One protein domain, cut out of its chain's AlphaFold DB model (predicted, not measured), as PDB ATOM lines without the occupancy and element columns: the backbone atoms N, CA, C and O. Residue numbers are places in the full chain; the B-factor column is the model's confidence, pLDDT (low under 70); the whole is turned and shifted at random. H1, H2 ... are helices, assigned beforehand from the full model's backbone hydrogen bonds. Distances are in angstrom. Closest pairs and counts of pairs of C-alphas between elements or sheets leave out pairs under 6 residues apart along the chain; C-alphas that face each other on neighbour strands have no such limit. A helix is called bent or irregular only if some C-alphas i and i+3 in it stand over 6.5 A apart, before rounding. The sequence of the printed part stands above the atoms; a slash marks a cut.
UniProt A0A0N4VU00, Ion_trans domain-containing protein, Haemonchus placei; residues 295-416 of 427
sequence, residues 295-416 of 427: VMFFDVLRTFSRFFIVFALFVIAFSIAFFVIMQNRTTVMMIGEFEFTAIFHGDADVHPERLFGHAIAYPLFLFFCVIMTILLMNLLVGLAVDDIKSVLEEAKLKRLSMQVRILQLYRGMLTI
ATOM      1  N   VAL A 295      21.213  21.322  30.686       87.62
ATOM      2  CA  VAL A 295      20.277  20.179  30.731       87.62
ATOM      3  C   VAL A 295      20.607  19.189  29.617       87.62
ATOM      4  O   VAL A 295      20.778  18.007  29.893       87.62
ATOM      5  N   MET A 296      20.775  19.694  28.395       86.06
ATOM      6  CA  MET A 296      21.137  18.898  27.227       86.06
ATOM      7  C   MET A 296      22.472  18.169  27.425       86.06
ATOM      8  O   MET A 296      22.553  16.983  27.140       86.06
ATOM      9  N   PHE A 297      23.492  18.828  27.984       86.88
ATOM     10  CA  PHE A 297      24.771  18.189  28.305       86.88
ATOM     11  C   PHE A 297      24.603  16.994  29.252       86.88
ATOM     12  O   PHE A 297      25.140  15.925  28.981       86.88
ATOM     13  N   PHE A 298      23.845  17.144  30.345       86.69
ATOM     14  CA  PHE A 298      23.623  16.040  31.283       86.69
ATOM     15  C   PHE A 298      22.760  14.918  30.693       86.69
ATOM     16  O   PHE A 298      22.999  13.753  31.009       86.69
ATOM     17  N   ASP A 299      21.783  15.245  29.844       84.88
ATOM     18  CA  ASP A 299      20.981  14.242  29.139       84.88
ATOM     19  C   ASP A 299      21.856  13.458  28.136       84.88
ATOM     20  O   ASP A 299      21.863  12.229  28.177       84.88
ATOM     21  N   VAL A 300      22.698  14.136  27.344       85.06
ATOM     22  CA  VAL A 300      23.675  13.497  26.438       85.06
ATOM     23  C   VAL A 300      24.688  12.658  27.216       85.06
ATOM     24  O   VAL A 300      24.944  11.517  26.844       85.06
ATOM     25  N   LEU A 301      25.225  13.168  28.328       85.31
ATOM     26  CA  LEU A 301      26.144  12.423  29.193       85.31
ATOM     27  C   LEU A 301      25.484  11.153  29.741       85.31
ATOM     28  O   LEU A 301      26.116  10.103  29.811       85.31
ATOM     29  N   ARG A 302      24.202  11.220  30.116       84.94
ATOM     30  CA  ARG A 302      23.448  10.056  30.589       84.94
ATOM     31  C   ARG A 302      23.241   9.026  29.482       84.94
ATOM     32  O   ARG A 302      23.383   7.833  29.751       84.94
ATOM     33  N   THR A 303      22.902   9.470  28.273       83.44
ATOM     34  CA  THR A 303      22.783   8.600  27.097       83.44
ATOM     35  C   THR A 303      24.125   7.945  26.797       83.44
ATOM     36  O   THR A 303      24.204   6.719  26.771       83.44
ATOM     37  N   PHE A 304      25.200   8.731  26.715       83.00
ATOM     38  CA  PHE A 304      26.564   8.244  26.529       83.00
ATOM     39  C   PHE A 304      26.950   7.199  27.579       83.00
ATOM     40  O   PHE A 304      27.370   6.110  27.208       83.00
ATOM     41  N   SER A 305      26.722   7.458  28.869       84.31
ATOM     42  CA  SER A 305      27.057   6.518  29.948       84.31
ATOM     43  C   SER A 305      26.356   5.163  29.825       84.31
ATOM     44  O   SER A 305      26.923   4.153  30.235       84.31
ATOM     45  N   ARG A 306      25.144   5.100  29.253       83.94
ATOM     46  CA  ARG A 306      24.456   3.818  29.005       83.94
ATOM     47  C   ARG A 306      25.170   2.994  27.937       83.94
ATOM     48  O   ARG A 306      25.364   1.798  28.131       83.94
ATOM     49  N   PHE A 307      25.582   3.630  26.843       80.62
ATOM     50  CA  PHE A 307      26.333   2.968  25.775       80.62
ATOM     51  C   PHE A 307      27.781   2.675  26.187       80.62
ATOM     52  O   PHE A 307      28.319   1.628  25.833       80.62
ATOM     53  N   PHE A 308      28.386   3.545  27.004       83.00
ATOM     54  CA  PHE A 308      29.758   3.428  27.501       83.00
ATOM     55  C   PHE A 308      30.017   2.115  28.242       83.00
ATOM     56  O   PHE A 308      31.124   1.598  28.175       83.00
ATOM     57  N   ILE A 309      29.006   1.520  28.883       85.25
ATOM     58  CA  ILE A 309      29.145   0.217  29.552       85.25
ATOM     59  C   ILE A 309      29.591  -0.876  28.566       85.25
ATOM     60  O   ILE A 309      30.441  -1.692  28.910       85.25
ATOM     61  N   VAL A 310      29.074  -0.876  27.332       83.69
ATOM     62  CA  VAL A 310      29.482  -1.844  26.297       83.69
ATOM     63  C   VAL A 310      30.930  -1.596  25.876       83.69
ATOM     64  O   VAL A 310      31.712  -2.534  25.749       83.69
ATOM     65  N   PHE A 311      31.321  -0.329  25.729       80.00
ATOM     66  CA  PHE A 311      32.702   0.043  25.416       80.00
ATOM     67  C   PHE A 311      33.674  -0.302  26.539       80.00
ATOM     68  O   PHE A 311      34.773  -0.775  26.262       80.00
ATOM     69  N   ALA A 312      33.269  -0.135  27.798       84.44
ATOM     70  CA  ALA A 312      34.082  -0.478  28.955       84.44
ATOM     71  C   ALA A 312      34.478  -1.964  28.951       84.44
ATOM     72  O   ALA A 312      35.596  -2.286  29.344       84.44
ATOM     73  N   LEU A 313      33.625  -2.862  28.437       86.19
ATOM     74  CA  LEU A 313      33.976  -4.278  28.259       86.19
ATOM     75  C   LEU A 313      35.126  -4.464  27.262       86.19
ATOM     76  O   LEU A 313      36.064  -5.206  27.549       86.19
ATOM     77  N   PHE A 314      35.086  -3.769  26.122       84.19
ATOM     78  CA  PHE A 314      36.184  -3.790  25.156       84.19
ATOM     79  C   PHE A 314      37.458  -3.189  25.751       84.19
ATOM     80  O   PHE A 314      38.516  -3.801  25.634       84.19
ATOM     81  N   VAL A 315      37.361  -2.041  26.434       83.38
ATOM     82  CA  VAL A 315      38.509  -1.407  27.106       83.38
ATOM     83  C   VAL A 315      39.144  -2.383  28.090       83.38
ATOM     84  O   VAL A 315      40.337  -2.625  27.996       83.38
ATOM     85  N   ILE A 316      38.368  -3.015  28.974       86.06
ATOM     86  CA  ILE A 316      38.893  -3.982  29.949       86.06
ATOM     87  C   ILE A 316      39.555  -5.179  29.246       86.06
ATOM     88  O   ILE A 316      40.653  -5.576  29.638       86.06
ATOM     89  N   ALA A 317      38.937  -5.737  28.200       88.00
ATOM     90  CA  ALA A 317      39.491  -6.873  27.461       88.00
ATOM     91  C   ALA A 317      40.838  -6.537  26.795       88.00
ATOM     92  O   ALA A 317      41.807  -7.285  26.943       88.00
ATOM     93  N   PHE A 318      40.924  -5.390  26.115       84.56
ATOM     94  CA  PHE A 318      42.170  -4.922  25.509       84.56
ATOM     95  C   PHE A 318      43.215  -4.542  26.560       84.56
ATOM     96  O   PHE A 318      44.377  -4.897  26.396       84.56
ATOM     97  N   SER A 319      42.819  -3.914  27.670       81.44
ATOM     98  CA  SER A 319      43.715  -3.601  28.789       81.44
ATOM     99  C   SER A 319      44.363  -4.850  29.370       81.44
ATOM    100  O   SER A 319      45.562  -4.842  29.622       81.44
ATOM    101  N   ILE A 320      43.606  -5.937  29.550       84.75
ATOM    102  CA  ILE A 320      44.154  -7.219  30.016       84.75
ATOM    103  C   ILE A 320      45.088  -7.823  28.958       84.75
ATOM    104  O   ILE A 320      46.170  -8.296  29.299       84.75
ATOM    105  N   ALA A 321      44.721  -7.779  27.674       84.81
ATOM    106  CA  ALA A 321      45.574  -8.295  26.604       84.81
ATOM    107  C   ALA A 321      46.911  -7.533  26.515       84.81
ATOM    108  O   ALA A 321      47.977  -8.146  26.469       84.81
ATOM    109  N   PHE A 322      46.875  -6.200  26.585       78.69
ATOM    110  CA  PHE A 322      48.078  -5.372  26.648       78.69
ATOM    111  C   PHE A 322      48.835  -5.541  27.968       78.69
ATOM    112  O   PHE A 322      50.059  -5.462  27.966       78.69
ATOM    113  N   PHE A 323      48.157  -5.851  29.079       78.38
ATOM    114  CA  PHE A 323      48.820  -6.169  30.351       78.38
ATOM    115  C   PHE A 323      49.705  -7.394  30.207       78.38
ATOM    116  O   PHE A 323      50.854  -7.376  30.624       78.38
ATOM    117  N   VAL A 324      49.201  -8.439  29.559       81.12
ATOM    118  CA  VAL A 324      49.973  -9.664  29.333       81.12
ATOM    119  C   VAL A 324      51.138  -9.425  28.368       81.12
ATOM    120  O   VAL A 324      52.217  -9.972  28.571       81.12
ATOM    121  N   ILE A 325      50.941  -8.608  27.331       77.56
ATOM    122  CA  ILE A 325      51.945  -8.380  26.278       77.56
ATOM    123  C   ILE A 325      53.042  -7.392  26.711       77.56
ATOM    124  O   ILE A 325      54.189  -7.527  26.286       77.56
ATOM    125  N   MET A 326      52.691  -6.392  27.527       68.19
ATOM    126  CA  MET A 326      53.541  -5.231  27.817       68.19
ATOM    127  C   MET A 326      53.811  -4.981  29.306       68.19
ATOM    128  O   MET A 326      54.646  -4.135  29.612       68.19
ATOM    129  N   GLN A 327      53.116  -5.680  30.214       62.53
ATOM    130  CA  GLN A 327      53.247  -5.722  31.685       62.53
ATOM    131  C   GLN A 327      53.141  -4.388  32.464       62.53
ATOM    132  O   GLN A 327      52.518  -4.374  33.519       62.53
ATOM    133  N   ASN A 328      53.648  -3.259  31.950       58.62
ATOM    134  CA  ASN A 328      53.756  -1.977  32.661       58.62
ATOM    135  C   ASN A 328      53.101  -0.765  31.961       58.62
ATOM    136  O   ASN A 328      52.995   0.288  32.582       58.62
ATOM    137  N   ARG A 329      52.648  -0.863  30.698       61.16
ATOM    138  CA  ARG A 329      52.123   0.298  29.928       61.16
ATOM    139  C   ARG A 329      50.598   0.348  29.739       61.16
ATOM    140  O   ARG A 329      50.084   1.189  29.006       61.16
ATOM    141  N   THR A 330      49.843  -0.517  30.411       59.69
ATOM    142  CA  THR A 330      48.379  -0.606  30.239       59.69
ATOM    143  C   THR A 330      47.608   0.612  30.712       59.69
ATOM    144  O   THR A 330      46.552   0.922  30.167       59.69
ATOM    145  N   THR A 331      48.138   1.322  31.701       53.72
ATOM    146  CA  THR A 331      47.567   2.562  32.226       53.72
ATOM    147  C   THR A 331      47.604   3.690  31.199       53.72
ATOM    148  O   THR A 331      46.612   4.402  31.070       53.72
ATOM    149  N   VAL A 332      48.677   3.803  30.408       56.69
ATOM    150  CA  VAL A 332      48.799   4.806  29.330       56.69
ATOM    151  C   VAL A 332      47.817   4.497  28.196       56.69
ATOM    152  O   VAL A 332      47.097   5.376  27.728       56.69
ATOM    153  N   MET A 333      47.691   3.220  27.827       63.88
ATOM    154  CA  MET A 333      46.765   2.790  26.771       63.88
ATOM    155  C   MET A 333      45.284   2.907  27.177       63.88
ATOM    156  O   MET A 333      44.439   3.121  26.310       63.88
ATOM    157  N   MET A 334      44.949   2.826  28.474       58.34
ATOM    158  CA  MET A 334      43.581   3.058  28.969       58.34
ATOM    159  C   MET A 334      43.133   4.517  28.894       58.34
ATOM    160  O   MET A 334      41.939   4.775  28.767       58.34
ATOM    161  N   ILE A 335      44.070   5.461  28.979       56.78
ATOM    162  CA  ILE A 335      43.780   6.901  28.911       56.78
ATOM    163  C   ILE A 335      43.478   7.333  27.463       56.78
ATOM    164  O   ILE A 335      42.851   8.367  27.244       56.78
ATOM    165  N   GLY A 336      43.830   6.503  26.474       58.69
ATOM    166  CA  GLY A 336      43.598   6.778  25.055       58.69
ATOM    167  C   GLY A 336      44.694   7.628  24.409       58.69
ATOM    168  O   GLY A 336      44.522   8.078  23.278       58.69
ATOM    169  N   GLU A 337      45.820   7.839  25.097       63.16
ATOM    170  CA  GLU A 337      47.012   8.433  24.496       63.16
ATOM    171  C   GLU A 337      47.768   7.369  23.689       63.16
ATOM    172  O   GLU A 337      48.259   6.367  24.216       63.16
ATOM    173  N   PHE A 338      47.818   7.569  22.370       64.50
ATOM    174  CA  PHE A 338      48.448   6.652  21.422       64.50
ATOM    175  C   PHE A 338      49.889   7.081  21.118       64.50
ATOM    176  O   PHE A 338      50.189   7.523  20.009       64.50
ATOM    177  N   GLU A 339      50.820   6.940  22.059       64.31
ATOM    178  CA  GLU A 339      52.239   7.148  21.740       64.31
ATOM    179  C   GLU A 339      52.846   5.907  21.069       64.31
ATOM    180  O   GLU A 339      53.658   5.192  21.652       64.31
ATOM    181  N   PHE A 340      52.459   5.635  19.817       64.88
ATOM    182  CA  PHE A 340      52.962   4.490  19.042       64.88
ATOM    183  C   PHE A 340      54.499   4.430  19.021       64.88
ATOM    184  O   PHE A 340      55.086   3.363  19.193       64.88
ATOM    185  N   THR A 341      55.161   5.578  18.864       61.59
ATOM    186  CA  THR A 341      56.626   5.658  18.837       61.59
ATOM    187  C   THR A 341      57.234   5.327  20.195       61.59
ATOM    188  O   THR A 341      58.146   4.515  20.254       61.59
ATOM    189  N   ALA A 342      56.704   5.867  21.295       63.66
ATOM    190  CA  ALA A 342      57.223   5.556  22.625       63.66
ATOM    191  C   ALA A 342      56.943   4.101  23.035       63.66
ATOM    192  O   ALA A 342      57.692   3.548  23.833       63.66
ATOM    193  N   ILE A 343      55.856   3.510  22.526       64.50
ATOM    194  CA  ILE A 343      55.377   2.163  22.864       64.50
ATOM    195  C   ILE A 343      56.094   1.061  22.068       64.50
ATOM    196  O   ILE A 343      56.370  -0.001  22.617       64.50
ATOM    197  N   PHE A 344      56.368   1.288  20.780       64.44
ATOM    198  CA  PHE A 344      56.963   0.278  19.894       64.44
ATOM    199  C   PHE A 344      58.417   0.576  19.504       64.44
ATOM    200  O   PHE A 344      59.115  -0.333  19.067       64.44
ATOM    201  N   HIS A 345      58.868   1.824  19.660       64.56
ATOM    202  CA  HIS A 345      60.208   2.299  19.289       64.56
ATOM    203  C   HIS A 345      60.886   3.080  20.433       64.56
ATOM    204  O   HIS A 345      61.753   3.914  20.174       64.56
ATOM    205  N   GLY A 346      60.467   2.852  21.684       59.03
ATOM    206  CA  GLY A 346      61.096   3.452  22.860       59.03
ATOM    207  C   GLY A 346      62.580   3.088  22.938       59.03
ATOM    208  O   GLY A 346      62.967   1.974  22.591       59.03
ATOM    209  N   ASP A 347      63.399   4.054  23.347       53.94
ATOM    210  CA  ASP A 347      64.858   3.955  23.330       53.94
ATOM    211  C   ASP A 347      65.346   2.742  24.143       53.94
ATOM    212  O   ASP A 347      65.013   2.587  25.322       53.94
ATOM    213  N   ALA A 348      66.118   1.862  23.499       54.28
ATOM    214  CA  ALA A 348      66.516   0.558  24.041       54.28
ATOM    215  C   ALA A 348      67.452   0.660  25.263       54.28
ATOM    216  O   ALA A 348      67.619  -0.313  26.002       54.28
ATOM    217  N   ASP A 349      68.038   1.838  25.481       53.78
ATOM    218  CA  ASP A 349      69.101   2.064  26.460       53.78
ATOM    219  C   ASP A 349      68.585   2.439  27.862       53.78
ATOM    220  O   ASP A 349      69.339   2.360  28.834       53.78
ATOM    221  N   VAL A 350      67.305   2.803  28.010       55.28
ATOM    222  CA  VAL A 350      66.746   3.260  29.300       55.28
ATOM    223  C   VAL A 350      65.894   2.184  29.985       55.28
ATOM    224  O   VAL A 350      65.884   2.104  31.216       55.28
ATOM    225  N   HIS A 351      65.245   1.290  29.233       48.53
ATOM    226  CA  HIS A 351      64.423   0.208  29.782       48.53
ATOM    227  C   HIS A 351      64.556  -1.072  28.935       48.53
ATOM    228  O   HIS A 351      64.363  -1.008  27.724       48.53
ATOM    229  N   PRO A 352      64.829  -2.260  29.522       47.41
ATOM    230  CA  PRO A 352      64.793  -3.523  28.788       47.41
ATOM    231  C   PRO A 352      63.328  -3.902  28.518       47.41
ATOM    232  O   PRO A 352      62.739  -4.742  29.201       47.41
ATOM    233  N   GLU A 353      62.708  -3.227  27.554       52.91
ATOM    234  CA  GLU A 353      61.304  -3.403  27.205       52.91
ATOM    235  C   GLU A 353      61.110  -4.723  26.459       52.91
ATOM    236  O   GLU A 353      61.401  -4.866  25.273       52.91
ATOM    237  N   ARG A 354      60.618  -5.739  27.171       55.28
ATOM    238  CA  ARG A 354      60.255  -7.024  26.570       55.28
ATOM    239  C   ARG A 354      58.832  -6.946  26.034       55.28
ATOM    240  O   ARG A 354      57.898  -7.381  26.699       55.28
ATOM    241  N   LEU A 355      58.669  -6.416  24.824       63.53
ATOM    242  CA  LEU A 355      57.426  -6.590  24.076       63.53
ATOM    243  C   LEU A 355      57.316  -8.062  23.653       63.53
ATOM    244  O   LEU A 355      58.011  -8.520  22.746       63.53
ATOM    245  N   PHE A 356      56.470  -8.829  24.340       62.53
ATOM    246  CA  PHE A 356      56.352 -10.261  24.084       62.53
ATOM    247  C   PHE A 356      55.477 -10.515  22.850       62.53
ATOM    248  O   PHE A 356      54.301 -10.164  22.820       62.53
ATOM    249  N   GLY A 357      56.041 -11.149  21.817       71.81
ATOM    250  CA  GLY A 357      55.282 -11.564  20.634       71.81
ATOM    251  C   GLY A 357      54.883 -10.411  19.707       71.81
ATOM    252  O   GLY A 357      53.696 -10.191  19.469       71.81
ATOM    253  N   HIS A 358      55.871  -9.729  19.113       74.00
ATOM    254  CA  HIS A 358      55.675  -8.659  18.118       74.00
ATOM    255  C   HIS A 358      54.630  -8.999  17.040       74.00
ATOM    256  O   HIS A 358      53.812  -8.157  16.681       74.00
ATOM    257  N   ALA A 359      54.609 -10.252  16.570       78.94
ATOM    258  CA  ALA A 359      53.665 -10.728  15.559       78.94
ATOM    259  C   ALA A 359      52.186 -10.640  15.986       78.94
ATOM    260  O   ALA A 359      51.321 -10.526  15.126       78.94
ATOM    261  N   ILE A 360      51.893 -10.685  17.291       81.56
ATOM    262  CA  ILE A 360      50.535 -10.587  17.853       81.56
ATOM    263  C   ILE A 360      50.259  -9.160  18.342       81.56
ATOM    264  O   ILE A 360      49.149  -8.655  18.179       81.56
ATOM    265  N   ALA A 361      51.271  -8.480  18.886       79.88
ATOM    266  CA  ALA A 361      51.136  -7.135  19.434       79.88
ATOM    267  C   ALA A 361      50.719  -6.088  18.382       79.88
ATOM    268  O   ALA A 361      49.773  -5.337  18.616       79.88
ATOM    269  N   TYR A 362      51.370  -6.064  17.212       81.69
ATOM    270  CA  TYR A 362      51.047  -5.117  16.135       81.69
ATOM    271  C   TYR A 362      49.609  -5.247  15.598       81.69
ATOM    272  O   TYR A 362      48.903  -4.235  15.567       81.69
ATOM    273  N   PRO A 363      49.124  -6.442  15.195       85.44
ATOM    274  CA  PRO A 363      47.753  -6.572  14.704       85.44
ATOM    275  C   PRO A 363      46.710  -6.337  15.802       85.44
ATOM    276  O   PRO A 363      45.673  -5.739  15.521       85.44
ATOM    277  N   LEU A 364      46.978  -6.741  17.051       86.00
ATOM    278  CA  LEU A 364      46.085  -6.468  18.178       86.00
ATOM    279  C   LEU A 364      45.959  -4.960  18.446       86.00
ATOM    280  O   LEU A 364      44.853  -4.466  18.664       86.00
ATOM    281  N   PHE A 365      47.071  -4.223  18.388       80.88
ATOM    282  CA  PHE A 365      47.082  -2.769  18.537       80.88
ATOM    283  C   PHE A 365      46.335  -2.064  17.401       80.88
ATOM    284  O   PHE A 365      45.508  -1.192  17.657       80.88
ATOM    285  N   LEU A 366      46.554  -2.483  16.151       84.94
ATOM    286  CA  LEU A 366      45.817  -1.947  15.005       84.94
ATOM    287  C   LEU A 366      44.306  -2.179  15.156       84.94
ATOM    288  O   LEU A 366      43.511  -1.265  14.940       84.94
ATOM    289  N   PHE A 367      43.910  -3.387  15.564       86.62
ATOM    290  CA  PHE A 367      42.512  -3.733  15.805       86.62
ATOM    291  C   PHE A 367      41.892  -2.886  16.925       86.62
ATOM    292  O   PHE A 367      40.779  -2.383  16.773       86.62
ATOM    293  N   PHE A 368      42.637  -2.657  18.009       83.69
ATOM    294  CA  PHE A 368      42.245  -1.749  19.084       83.69
ATOM    295  C   PHE A 368      42.037  -0.312  18.588       83.69
ATOM    296  O   PHE A 368      40.992   0.269  18.873       83.69
ATOM    297  N   CYS A 369      42.965   0.252  17.806       81.31
ATOM    298  CA  CYS A 369      42.827   1.601  17.243       81.31
ATOM    299  C   CYS A 369      41.617   1.717  16.311       81.31
ATOM    300  O   CYS A 369      40.862   2.679  16.397       81.31
ATOM    301  N   VAL A 370      41.382   0.725  15.448       84.12
ATOM    302  CA  VAL A 370      40.206   0.711  14.566       84.12
ATOM    303  C   VAL A 370      38.920   0.705  15.394       84.12
ATOM    304  O   VAL A 370      38.053   1.544  15.176       84.12
ATOM    305  N   ILE A 371      38.803  -0.184  16.382       82.75
ATOM    306  CA  ILE A 371      37.619  -0.260  17.246       82.75
ATOM    307  C   ILE A 371      37.435   1.033  18.039       82.75
ATOM    308  O   ILE A 371      36.362   1.625  17.989       82.75
ATOM    309  N   MET A 372      38.461   1.504  18.745       78.94
ATOM    310  CA  MET A 372      38.323   2.655  19.636       78.94
ATOM    311  C   MET A 372      38.176   3.964  18.872       78.94
ATOM    312  O   MET A 372      37.309   4.761  19.204       78.94
ATOM    313  N   THR A 373      38.958   4.208  17.825       77.69
ATOM    314  CA  THR A 373      38.889   5.476  17.094       77.69
ATOM    315  C   THR A 373      37.670   5.530  16.175       77.69
ATOM    316  O   THR A 373      36.987   6.550  16.146       77.69
ATOM    317  N   ILE A 374      37.349   4.447  15.453       79.50
ATOM    318  CA  ILE A 374      36.240   4.455  14.487       79.50
ATOM    319  C   ILE A 374      34.896   4.252  15.189       79.50
ATOM    320  O   ILE A 374      33.967   5.002  14.910       79.50
ATOM    321  N   LEU A 375      34.755   3.286  16.106       74.94
ATOM    322  CA  LEU A 375      33.449   3.045  16.736       74.94
ATOM    323  C   LEU A 375      33.106   4.110  17.775       74.94
ATOM    324  O   LEU A 375      31.954   4.526  17.825       74.94
ATOM    325  N   LEU A 376      34.064   4.580  18.580       75.44
ATOM    326  CA  LEU A 376      33.762   5.548  19.640       75.44
ATOM    327  C   LEU A 376      33.410   6.912  19.045       75.44
ATOM    328  O   LEU A 376      32.365   7.456  19.389       75.44
ATOM    329  N   MET A 377      34.211   7.435  18.109       75.19
ATOM    330  CA  MET A 377      33.916   8.736  17.494       75.19
ATOM    331  C   MET A 377      32.646   8.689  16.644       75.19
ATOM    332  O   MET A 377      31.794   9.564  16.788       75.19
ATOM    333  N   ASN A 378      32.463   7.657  15.815       78.06
ATOM    334  CA  ASN A 378      31.288   7.596  14.945       78.06
ATOM    335  C   ASN A 378      30.000   7.291  15.716       78.06
ATOM    336  O   ASN A 378      28.959   7.845  15.373       78.06
ATOM    337  N   LEU A 379      30.045   6.469  16.773       77.81
ATOM    338  CA  LEU A 379      28.858   6.231  17.594       77.81
ATOM    339  C   LEU A 379      28.535   7.441  18.477       77.81
ATOM    340  O   LEU A 379      27.368   7.797  18.594       77.81
ATOM    341  N   LEU A 380      29.535   8.097  19.079       75.44
ATOM    342  CA  LEU A 380      29.305   9.282  19.911       75.44
ATOM    343  C   LEU A 380      28.687  10.411  19.083       75.44
ATOM    344  O   LEU A 380      27.704  11.011  19.514       75.44
ATOM    345  N   VAL A 381      29.209  10.651  17.875       79.62
ATOM    346  CA  VAL A 381      28.634  11.628  16.941       79.62
ATOM    347  C   VAL A 381      27.253  11.177  16.458       79.62
ATOM    348  O   VAL A 381      26.334  11.988  16.467       79.62
ATOM    349  N   GLY A 382      27.071   9.902  16.101       77.88
ATOM    350  CA  GLY A 382      25.781   9.369  15.644       77.88
ATOM    351  C   GLY A 382      24.668   9.514  16.686       77.88
ATOM    352  O   GLY A 382      23.616  10.071  16.392       77.88
ATOM    353  N   LEU A 383      24.935   9.122  17.935       77.38
ATOM    354  CA  LEU A 383      23.989   9.260  19.047       77.38
ATOM    355  C   LEU A 383      23.705  10.726  19.385       77.38
ATOM    356  O   LEU A 383      22.568  11.090  19.668       77.38
ATOM    357  N   ALA A 384      24.730  11.582  19.356       75.62
ATOM    358  CA  ALA A 384      24.557  12.998  19.651       75.62
ATOM    359  C   ALA A 384      23.731  13.721  18.576       75.62
ATOM    360  O   ALA A 384      22.963  14.618  18.916       75.62
ATOM    361  N   VAL A 385      23.886  13.358  17.299       79.94
ATOM    362  CA  VAL A 385      23.188  14.005  16.176       79.94
ATOM    363  C   VAL A 385      21.727  13.560  16.085       79.94
ATOM    364  O   VAL A 385      20.863  14.414  15.871       79.94
ATOM    365  N   ASP A 386      21.441  12.274  16.294       75.12
ATOM    366  CA  ASP A 386      20.078  11.741  16.181       75.12
ATOM    367  C   ASP A 386      19.168  12.208  17.334       75.12
ATOM    368  O   ASP A 386      18.007  12.561  17.105       75.12
ATOM    369  N   ASP A 387      19.702  12.328  18.554       76.25
ATOM    370  CA  ASP A 387      18.912  12.687  19.740       76.25
ATOM    371  C   ASP A 387      18.808  14.206  19.993       76.25
ATOM    372  O   ASP A 387      18.019  14.646  20.831       76.25
ATOM    373  N   ILE A 388      19.558  15.063  19.285       82.44
ATOM    374  CA  ILE A 388      19.672  16.484  19.670       82.44
ATOM    375  C   ILE A 388      18.335  17.238  19.632       82.44
ATOM    376  O   ILE A 388      18.075  18.090  20.483       82.44
ATOM    377  N   LYS A 389      17.472  16.944  18.648       80.25
ATOM    378  CA  LYS A 389      16.200  17.661  18.455       80.25
ATOM    379  C   LYS A 389      15.165  17.273  19.509       80.25
ATOM    380  O   LYS A 389      14.502  18.155  20.051       80.25
ATOM    381  N   SER A 390      15.036  15.980  19.804       81.56
ATOM    382  CA  SER A 390      14.124  15.478  20.836       81.56
ATOM    383  C   SER A 390      14.582  15.930  22.225       81.56
ATOM    384  O   SER A 390      13.784  16.489  22.981       81.56
ATOM    385  N   VAL A 391      15.883  15.818  22.516       83.62
ATOM    386  CA  VAL A 391      16.479  16.272  23.780       83.62
ATOM    387  C   VAL A 391      16.333  17.784  23.955       83.62
ATOM    388  O   VAL A 391      16.127  18.244  25.073       83.62
ATOM    389  N   LEU A 392      16.387  18.579  22.881       84.75
ATOM    390  CA  LEU A 392      16.193  20.029  22.971       84.75
ATOM    391  C   LEU A 392      14.787  20.402  23.463       84.75
ATOM    392  O   LEU A 392      14.659  21.266  24.337       84.75
ATOM    393  N   GLU A 393      13.740  19.786  22.913       83.50
ATOM    394  CA  GLU A 393      12.361  20.060  23.339       83.50
ATOM    395  C   GLU A 393      12.109  19.552  24.765       83.50
ATOM    396  O   GLU A 393      11.592  20.295  25.607       83.50
ATOM    397  N   GLU A 394      12.595  18.351  25.091       84.56
ATOM    398  CA  GLU A 394      12.523  17.811  26.450       84.56
ATOM    399  C   GLU A 394      13.276  18.710  27.450       84.56
ATOM    400  O   GLU A 394      12.774  19.022  28.534       84.56
ATOM    401  N   ALA A 395      14.453  19.224  27.078       84.25
ATOM    402  CA  ALA A 395      15.251  20.122  27.906       84.25
ATOM    403  C   ALA A 395      14.545  21.460  28.164       84.25
ATOM    404  O   ALA A 395      14.602  21.981  29.286       84.25
ATOM    405  N   LYS A 396      13.843  22.021  27.167       84.31
ATOM    406  CA  LYS A 396      13.037  23.242  27.343       84.31
ATOM    407  C   LYS A 396      11.938  23.029  28.382       84.31
ATOM    408  O   LYS A 396      11.784  23.881  29.266       84.31
ATOM    409  N   LEU A 397      11.220  21.907  28.307       83.31
ATOM    410  CA  LEU A 397      10.147  21.553  29.240       83.31
ATOM    411  C   LEU A 397      10.688  21.260  30.645       83.31
ATOM    412  O   LEU A 397      10.238  21.874  31.617       83.31
ATOM    413  N   LYS A 398      11.730  20.425  30.764       84.62
ATOM    414  CA  LYS A 398      12.428  20.153  32.035       84.62
ATOM    415  C   LYS A 398      12.891  21.442  32.705       84.62
ATOM    416  O   LYS A 398      12.707  21.620  33.910       84.62
ATOM    417  N   ARG A 399      13.461  22.377  31.939       87.00
ATOM    418  CA  ARG A 399      13.886  23.690  32.445       87.00
ATOM    419  C   ARG A 399      12.699  24.504  32.967       87.00
ATOM    420  O   ARG A 399      12.798  25.063  34.058       87.00
ATOM    421  N   LEU A 400      11.586  24.574  32.232       84.25
ATOM    422  CA  LEU A 400      10.381  25.284  32.688       84.25
ATOM    423  C   LEU A 400       9.843  24.685  33.997       84.25
ATOM    424  O   LEU A 400       9.539  25.422  34.935       84.25
ATOM    425  N   SER A 401       9.825  23.356  34.108       84.88
ATOM    426  CA  SER A 401       9.436  22.653  35.335       84.88
ATOM    427  C   SER A 401      10.383  22.977  36.505       84.88
ATOM    428  O   SER A 401       9.943  23.294  37.616       84.88
ATOM    429  N   MET A 402      11.698  23.026  36.258       83.50
ATOM    430  CA  MET A 402      12.676  23.475  37.257       83.50
ATOM    431  C   MET A 402      12.433  24.924  37.703       83.50
ATOM    432  O   MET A 402      12.522  25.214  38.897       83.50
ATOM    433  N   GLN A 403      12.080  25.821  36.781       82.94
ATOM    434  CA  GLN A 403      11.768  27.218  37.080       82.94
ATOM    435  C   GLN A 403      10.508  27.351  37.949       82.94
ATOM    436  O   GLN A 403      10.519  28.114  38.919       82.94
ATOM    437  N   VAL A 404       9.459  26.564  37.675       81.56
ATOM    438  CA  VAL A 404       8.259  26.472  38.530       81.56
ATOM    439  C   VAL A 404       8.653  26.089  39.957       81.56
ATOM    440  O   VAL A 404       8.261  26.761  40.914       81.56
ATOM    441  N   ARG A 405       9.471  25.037  40.107       80.44
ATOM    442  CA  ARG A 405       9.923  24.535  41.413       80.44
ATOM    443  C   ARG A 405      10.678  25.604  42.208       80.44
ATOM    444  O   ARG A 405      10.465  25.734  43.413       80.44
ATOM    445  N   ILE A 406      11.534  26.380  41.544       78.75
ATOM    446  CA  ILE A 406      12.322  27.460  42.159       78.75
ATOM    447  C   ILE A 406      11.434  28.627  42.586       78.75
ATOM    448  O   ILE A 406      11.525  29.081  43.725       78.75
ATOM    449  N   LEU A 407      10.553  29.089  41.696       77.88
ATOM    450  CA  LEU A 407       9.622  30.181  41.988       77.88
ATOM    451  C   LEU A 407       8.754  29.855  43.202       77.88
ATOM    452  O   LEU A 407       8.547  30.700  44.072       77.88
ATOM    453  N   GLN A 408       8.284  28.615  43.287       73.94
ATOM    454  CA  GLN A 408       7.536  28.156  44.442       73.94
ATOM    455  C   GLN A 408       8.419  28.079  45.697       73.94
ATOM    456  O   GLN A 408       8.028  28.592  46.737       73.94
ATOM    457  N   LEU A 409       9.639  27.539  45.611       74.31
ATOM    458  CA  LEU A 409      10.566  27.474  46.747       74.31
ATOM    459  C   LEU A 409      10.829  28.845  47.379       74.31
ATOM    460  O   LEU A 409      10.711  28.983  48.597       74.31
ATOM    461  N   TYR A 410      11.138  29.854  46.564       76.12
ATOM    462  CA  TYR A 410      11.381  31.205  47.067       76.12
ATOM    463  C   TYR A 410      10.126  31.828  47.667       76.12
ATOM    464  O   TYR A 410      10.202  32.438  48.731       76.12
ATOM    465  N   ARG A 411       8.961  31.618  47.042       72.25
ATOM    466  CA  ARG A 411       7.689  32.125  47.565       72.25
ATOM    467  C   ARG A 411       7.382  31.554  48.950       72.25
ATOM    468  O   ARG A 411       6.942  32.309  49.803       72.25
ATOM    469  N   GLY A 412       7.675  30.274  49.188       67.56
ATOM    470  CA  GLY A 412       7.518  29.644  50.503       67.56
ATOM    471  C   GLY A 412       8.386  30.242  51.587       67.56
ATOM    472  O   GLY A 412       7.908  30.552  52.678       67.56
ATOM    473  N   MET A 413       9.652  30.465  51.261       67.00
ATOM    474  CA  MET A 413      10.591  31.101  52.175       67.00
ATOM    475  C   MET A 413      10.151  32.531  52.517       67.00
ATOM    476  O   MET A 413      10.096  32.891  53.690       67.00
ATOM    477  N   LEU A 414       9.744  33.309  51.507       69.88
ATOM    478  CA  LEU A 414       9.211  34.665  51.671       69.88
ATOM    479  C   LEU A 414       7.937  34.696  52.523       69.88
ATOM    480  O   LEU A 414       7.816  35.557  53.387       69.88
ATOM    481  N   THR A 415       7.005  33.756  52.336       65.19
ATOM    482  CA  THR A 415       5.781  33.701  53.153       65.19
ATOM    483  C   THR A 415       6.063  33.359  54.611       65.19
ATOM    484  O   THR A 415       5.453  33.963  55.486       65.19
ATOM    485  N   ILE A 416       7.010  32.458  54.898       59.94
ATOM    486  CA  ILE A 416       7.379  32.124  56.283       59.94
ATOM    487  C   ILE A 416       8.076  33.315  56.958       59.94
ATOM    488  O   ILE A 416       7.799  33.620  58.119       59.94
TER     489      ILE A 416
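What this domain is: This is residues 295 to 416 of the 427 residues of the protein "Ion_trans domain-containing protein" of Haemonchus placei (UniProt A0A0N4VU00). A long helix, H4, is bent into an open L, and a second long helix, H1, runs side by side with its first arm, H4a, in the opposite direction, the beginning of H1 reaching the second arm, H4b, near the corner. The far end of H4b, residues 400 to 416, sticks out free; toward the other end of the domain the short helix H2 folds back on H1, and the small helix H3 and a loop lie apart from the long pair. The printed part has 122 residues with four named helices, in the order H1, H2, H3, H4, and no named strand; its class is all helix. It is extended, with a radius of gyration of the C-alphas of 23.1 A and spans of 75 by 34 by 21 A, the free end of H4b and the loop at residues 346 to 352 lying at the two ends of this length.

How they stand to each other: H1, residues 295 to 326, has a kink of 49 degrees near residue 308. H2, residues 330 to 335, touches residues 315 to 323 of H1 alone; the closest C-alphas are those of Phe 323 and Thr 330, 5.6 A apart. H1 and H2 form a helical hairpin, with a shallow tilt of 20 degrees, opposite ways. H3, residues 340 to 344, touches no helix. H4, residues 358 to 416, was assigned as one helix by its hydrogen bonds but is bent: C-alphas 386 and 389 are 7.4 A apart. Its arms, H4a, residues 358 to 386, and H4b, residues 389 to 416, stand at a steep tilt of 65 degrees. H1 and H4a touch, closest at the C-alphas of Val 300 and Ala 384, 6.9 A apart, with a shallow tilt of 5 degrees, opposite ways. Residues 295 to 299 of H1 alone touch residues 391 to 399 of H4b, closest at the C-alphas of Val 295 and Ala 395, 5.8 A apart, with a steep tilt of 63 degrees. Helix packing is mostly aligned, but only just: 2 of 3 touching pairs are at a shallow tilt. H2 is apart from both arms. Every O i to N i+4 pair is within hydrogen-bond range in H2, H3 and H4b; in H1 it is 24 of 28 and in H4a 23 of 25.

Where its parts are: H1 begins at C-alpha 295, (20.277, 20.179, 30.731), and is 42.0 A long from first to last C-alpha. H4a begins at C-alpha 358, (55.675, -8.659, 18.118), and is 41.1 A long. H4b is 41.4 A long and ends at C-alpha 416, (7.379, 32.124, 56.283).

The domain as a whole: The C-alphas of Asp 349 and Thr 415, the two farthest apart, are 75.6 A apart. The printed part has no cut. The link from H3 to H4, 13 residues, is long; those from H1 to H2 and from H2 to H3 are tight. The mean pLDDT of the printed part is 75.3, and residues 326 to 356 and 412 to 416 are under 70.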